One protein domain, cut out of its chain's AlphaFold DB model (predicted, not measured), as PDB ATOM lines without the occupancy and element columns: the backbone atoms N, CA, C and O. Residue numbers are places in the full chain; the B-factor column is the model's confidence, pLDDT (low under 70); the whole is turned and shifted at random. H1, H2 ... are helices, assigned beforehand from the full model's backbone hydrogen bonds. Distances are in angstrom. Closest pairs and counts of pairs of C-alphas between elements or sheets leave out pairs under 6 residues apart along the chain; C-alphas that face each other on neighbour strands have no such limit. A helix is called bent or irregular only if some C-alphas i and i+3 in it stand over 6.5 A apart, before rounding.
ATOM      1  N   LYS A  84     166.914 213.264 201.432       86.88
ATOM      2  CA  LYS A  84     166.341 213.303 202.785       86.88
ATOM      3  C   LYS A  84     165.703 214.651 203.097       86.88
ATOM      4  O   LYS A  84     164.612 214.667 203.656       86.88
ATOM      5  N   VAL A  85     166.350 215.751 202.709       85.25
ATOM      6  CA  VAL A  85     165.799 217.107 202.865       85.25
ATOM      7  C   VAL A  85     164.528 217.226 202.036       85.25
ATOM      8  O   VAL A  85     163.485 217.622 202.551       85.25
ATOM      9  N   ALA A  86     164.586 216.749 200.792       83.06
ATOM     10  CA  ALA A  86     163.449 216.755 199.894       83.06
ATOM     11  C   ALA A  86     162.267 215.919 200.389       83.06
ATOM     12  O   ALA A  86     161.123 216.378 200.355       83.06
ATOM     13  N   ALA A  87     162.528 214.699 200.862       87.88
ATOM     14  CA  ALA A  87     161.491 213.840 201.417       87.88
ATOM     15  C   ALA A  87     160.879 214.438 202.692       87.88
ATOM     16  O   ALA A  87     159.661 214.410 202.856       87.88
ATOM     17  N   PHE A  88     161.709 215.004 203.572       89.88
ATOM     18  CA  PHE A  88     161.253 215.620 204.811       89.88
ATOM     19  C   PHE A  88     160.375 216.847 204.538       89.88
ATOM     20  O   PHE A  88     159.246 216.905 205.024       89.88
ATOM     21  N   TYR A  89     160.829 217.770 203.686       87.88
ATOM     22  CA  TYR A  89     160.056 218.956 203.318       87.88
ATOM     23  C   TYR A  89     158.719 218.594 202.661       87.88
ATOM     24  O   TYR A  89     157.668 219.057 203.100       87.88
ATOM     25  N   LYS A  90     158.730 217.685 201.676       88.44
ATOM     26  CA  LYS A  90     157.500 217.199 201.025       88.44
ATOM     27  C   LYS A  90     156.534 216.545 202.011       88.44
ATOM     28  O   LYS A  90     155.332 216.697 201.852       88.44
ATOM     29  N   SER A  91     157.038 215.842 203.027       92.88
ATOM     30  CA  SER A  91     156.178 215.251 204.059       92.88
ATOM     31  C   SER A  91     155.479 216.291 204.937       92.88
ATOM     32  O   SER A  91     154.383 216.022 205.412       92.88
ATOM     33  N   CYS A  92     156.094 217.465 205.126       91.88
ATOM     34  CA  CYS A  92     155.507 218.586 205.859       91.88
ATOM     35  C   CYS A  92     154.461 219.329 205.013       91.88
ATOM     36  O   CYS A  92     153.425 219.731 205.529       91.88
ATOM     37  N   MET A  93     154.719 219.477 203.710       91.44
ATOM     38  CA  MET A  93     153.841 220.221 202.798       91.44
ATOM     39  C   MET A  93     152.625 219.429 202.289       91.44
ATOM     40  O   MET A  93     151.727 220.015 201.692       91.44
ATOM     41  N   ASP A  94     152.569 218.113 202.508       96.19
ATOM     42  CA  ASP A  94     151.439 217.252 202.124       96.19
ATOM     43  C   ASP A  94     150.300 217.329 203.160       96.19
ATOM     44  O   ASP A  94     150.063 216.396 203.936       96.19
ATOM     45  N   THR A  95     149.609 218.472 203.192       97.19
ATOM     46  CA  THR A  95     148.501 218.735 204.126       97.19
ATOM     47  C   THR A  95     147.342 217.762 203.923       97.19
ATOM     48  O   THR A  95     146.818 217.222 204.885       97.19
ATOM     49  N   ASP A  96     146.991 217.393 202.690       98.00
ATOM     50  CA  ASP A  96     145.898 216.437 202.446       98.00
ATOM     51  C   ASP A  96     146.127 215.096 203.157       98.00
ATOM     52  O   ASP A  96     145.209 214.496 203.734       98.00
ATOM     53  N   LYS A  97     147.371 214.608 203.142       97.62
ATOM     54  CA  LYS A  97     147.745 213.393 203.859       97.62
ATOM     55  C   LYS A  97     147.762 213.592 205.371       97.62
ATOM     56  O   LYS A  97     147.326 212.679 206.076       97.62
ATOM     57  N   ILE A  98     148.267 214.722 205.869       97.62
ATOM     58  CA  ILE A  98     148.276 215.048 207.305       97.62
ATOM     59  C   ILE A  98     146.839 215.044 207.840       97.62
ATOM     60  O   ILE A  98     146.534 214.317 208.789       97.62
ATOM     61  N   GLU A  99     145.935 215.742 207.164       97.69
ATOM     62  CA  GLU A  99     144.530 215.873 207.533       97.69
ATOM     63  C   GLU A  99     143.821 214.517 207.496       97.69
ATOM     64  O   GLU A  99     143.080 214.166 208.416       97.69
ATOM     65  N   LYS A 100     144.104 213.701 206.474       98.25
ATOM     66  CA  LYS A 100     143.563 212.341 206.366       98.25
ATOM     67  C   LYS A 100     144.056 211.411 207.478       98.25
ATOM     68  O   LYS A 100     143.311 210.529 207.905       98.25
ATOM     69  N   LEU A 101     145.310 211.552 207.912       97.56
ATOM     70  CA  LEU A 101     145.884 210.751 208.998       97.56
ATOM     71  C   LEU A 101     145.369 211.186 210.374       97.56
ATOM     72  O   LEU A 101     145.302 210.354 211.286       97.56
ATOM     73  N   GLY A 102     145.021 212.464 210.538       96.56
ATOM     74  CA  GLY A 102     144.583 213.031 211.809       96.56
ATOM     75  C   GLY A 102     145.552 212.691 212.947       96.56
ATOM     76  O   GLY A 102     146.772 212.722 212.800       96.56
ATOM     77  N   VAL A 103     145.012 212.301 214.103       96.19
ATOM     78  CA  VAL A 103     145.819 211.943 215.285       96.19
ATOM     79  C   VAL A 103     146.320 210.495 215.284       96.19
ATOM     80  O   VAL A 103     147.022 210.087 216.211       96.19
ATOM     81  N   SER A 104     145.981 209.690 214.271       97.00
ATOM     82  CA  SER A 104     146.309 208.260 214.254       97.00
ATOM     83  C   SER A 104     147.809 207.963 214.428       97.00
ATOM     84  O   SER A 104     148.112 207.076 215.239       97.00
ATOM     85  N   PRO A 105     148.759 208.696 213.801       96.19
ATOM     86  CA  PRO A 105     150.198 208.469 213.995       96.19
ATOM     87  C   PRO A 105     150.681 208.634 215.445       96.19
ATOM     88  O   PRO A 105     151.672 208.019 215.834       96.19
ATOM     89  N   LEU A 106     149.965 209.403 216.273       95.25
ATOM     90  CA  LEU A 106     150.322 209.644 217.676       95.25
ATOM     91  C   LEU A 106     149.917 208.493 218.606       95.25
ATOM     92  O   LEU A 106     150.402 208.415 219.731       95.25
ATOM     93  N   SER A 107     149.062 207.573 218.153       94.62
ATOM     94  CA  SER A 107     148.484 206.524 219.007       94.62
ATOM     95  C   SER A 107     149.549 205.654 219.681       94.62
ATOM     96  O   SER A 107     149.465 205.395 220.880       94.62
ATOM     97  N   LYS A 108     150.568 205.224 218.924       93.38
ATOM     98  CA  LYS A 108     151.640 204.357 219.434       93.38
ATOM     99  C   LYS A 108     152.580 205.100 220.398       93.38
ATOM    100  O   LYS A 108     152.770 204.582 221.498       93.38
ATOM    101  N   PRO A 109     153.117 206.292 220.062       91.69
ATOM    102  CA  PRO A 109     153.876 207.095 221.024       91.69
ATOM    103  C   PRO A 109     153.092 207.388 222.310       91.69
ATOM    104  O   PRO A 109     153.592 207.176 223.411       91.69
ATOM    105  N   LEU A 110     151.821 207.786 222.198       91.50
ATOM    106  CA  LEU A 110     150.990 208.075 223.369       91.50
ATOM    107  C   LEU A 110     150.736 206.831 224.232       91.50
ATOM    108  O   LEU A 110     150.736 206.936 225.458       91.50
ATOM    109  N   ALA A 111     150.540 205.656 223.629       91.44
ATOM    110  CA  ALA A 111     150.426 204.401 224.371       91.44
ATOM    111  C   ALA A 111     151.726 204.073 225.121       91.44
ATOM    112  O   ALA A 111     151.688 203.807 226.321       91.44
ATOM    113  N   ALA A 112     152.876 204.189 224.454       90.38
ATOM    114  CA  ALA A 112     154.176 203.942 225.069       90.38
ATOM    115  C   ALA A 112     154.465 204.894 226.246       90.38
ATOM    116  O   ALA A 112     155.005 204.457 227.262       90.38
ATOM    117  N   ILE A 113     154.041 206.163 226.167       90.44
ATOM    118  CA  ILE A 113     154.122 207.108 227.292       90.44
ATOM    119  C   ILE A 113     153.235 206.659 228.463       90.44
ATOM    120  O   ILE A 113     153.686 206.678 229.606       90.44
ATOM    121  N   ARG A 114     151.990 206.230 228.209       89.75
ATOM    122  CA  ARG A 114     151.058 205.781 229.267       89.75
ATOM    123  C   ARG A 114     151.525 204.507 229.968       89.75
ATOM    124  O   ARG A 114     151.295 204.346 231.162       89.75
ATOM    125  N   GLU A 115     152.159 203.603 229.231       90.94
ATOM    126  CA  GLU A 115     152.649 202.321 229.746       90.94
ATOM    127  C   GLU A 115     154.046 202.422 230.378       90.94
ATOM    128  O   GLU A 115     154.536 201.465 230.995       90.94
ATOM    129  N   ALA A 116     154.709 203.574 230.248       91.50
ATOM    130  CA  ALA A 116     156.038 203.786 230.789       91.50
ATOM    131  C   ALA A 116     156.032 203.674 232.322       91.50
ATOM    132  O   ALA A 116     155.432 204.464 233.045       91.50
ATOM    133  N   LYS A 117     156.789 202.702 232.839       87.44
ATOM    134  CA  LYS A 117     156.931 202.455 234.287       87.44
ATOM    135  C   LYS A 117     157.968 203.353 234.972       87.44
ATOM    136  O   LYS A 117     158.237 203.187 236.157       87.44
ATOM    137  N   SER A 118     158.605 204.259 234.231       86.50
ATOM    138  CA  SER A 118     159.559 205.228 234.770       86.50
ATOM    139  C   SER A 118     159.668 206.463 233.878       86.50
ATOM    140  O   SER A 118     159.506 206.372 232.661       86.50
ATOM    141  N   LYS A 119     160.027 207.606 234.482       76.19
ATOM    142  CA  LYS A 119     160.274 208.869 233.759       76.19
ATOM    143  C   LYS A 119     161.337 208.735 232.668       76.19
ATOM    144  O   LYS A 119     161.210 209.330 231.608       76.19
ATOM    145  N   LEU A 120     162.384 207.945 232.905       73.00
ATOM    146  CA  LEU A 120     163.428 207.728 231.901       73.00
ATOM    147  C   LEU A 120     162.878 206.982 230.674       73.00
ATOM    148  O   LEU A 120     163.231 207.314 229.551       73.00
ATOM    149  N   LYS A 121     161.979 206.010 230.874       68.56
ATOM    150  CA  LYS A 121     161.360 205.270 229.768       68.56
ATOM    151  C   LYS A 121     160.335 206.098 228.996       68.56
ATOM    152  O   LYS A 121     160.195 205.863 227.805       68.56
ATOM    153  N   SER A 122     159.670 207.071 229.623       65.62
ATOM    154  CA  SER A 122     158.763 207.984 228.910       65.62
ATOM    155  C   SER A 122     159.485 209.010 228.025       65.62
ATOM    156  O   SER A 122     158.842 209.598 227.169       65.62
ATOM    157  N   LEU A 123     160.790 209.241 228.227       69.50
ATOM    158  CA  LEU A 123     161.602 210.208 227.463       69.50
ATOM    159  C   LEU A 123     162.284 209.615 226.215       69.50
ATOM    160  O   LEU A 123     162.896 210.353 225.453       69.50
ATOM    161  N   LEU A 124     162.225 208.292 226.036       67.81
ATOM    162  CA  LEU A 124     162.873 207.559 224.936       67.81
ATOM    163  C   LEU A 124     161.874 207.096 223.859       67.81
ATOM    164  O   LEU A 124     162.236 206.293 222.997       67.81
ATOM    165  N   VAL A 125     160.618 207.537 223.974       59.50
ATOM    166  CA  VAL A 125     159.510 207.224 223.061       59.50
ATOM    167  C   VAL A 125     159.493 208.199 221.896       59.50
ATOM    168  O   VAL A 125     159.635 209.412 222.164       59.50
TER     169      VAL A 125
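AT A GLANCE: This is residues 84 to 125 of the 125 residues of the protein "Peptidase_M13_N domain-containing protein" of Aphanomyces euteiches (UniProt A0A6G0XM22). Look first at H3, the base of an open, flat hook: H2 lies beyond its start, H1 turns off as an arm, and beyond its other end the chain folds back into short H4. Residues 84 to 107 stand free. The printed part has 42 residues with four named helices, H1 to H4 in order, and no named strand: all helix. It is only just extended, close to loose, with a radius of gyration of the C-alphas of 14.1 A and spans of 36 by 23 by 9 A.

HOW THE PARTS SIT: Start at H3, residues 104 to 115, only just irregular: C-alphas 105 and 108 are 7.0 A apart. Its residues 112 to 113 alone touch H4, residues 119 to 122, only just and only at the corner, with 3 pairs of C-alphas within 8 A; the closest, Ile 113 and Ser 122, are 5.0 A apart. H2, residues 95 to 101, and H3 meet only through their link, as do H1, residues 84 to 93, and H2. H1 and H3 are apart. Every O i to N i+4 pair is within hydrogen-bond range in H1 and H2, 6 of 8 in H3; H4 is too short for one.

IN THESE COORDINATES: Find C-alpha 104 at (146.309, 208.260, 214.254); H3 runs 17.8 A from there to C-alpha 115. H1 begins at C-alpha 84, (166.341, 213.303, 202.785), and spans 14.3 A; H2 spans 9.7 A. H4 ends at C-alpha 122, (158.763, 207.984, 228.910), after 5.2 A.

THE WHOLE: The C-alphas of Ala 86 and Lys 117 are the two farthest apart, 37.8 A. The printed part has no cut, and its three links are tight. Residues 121 to 125 have pLDDT under 70.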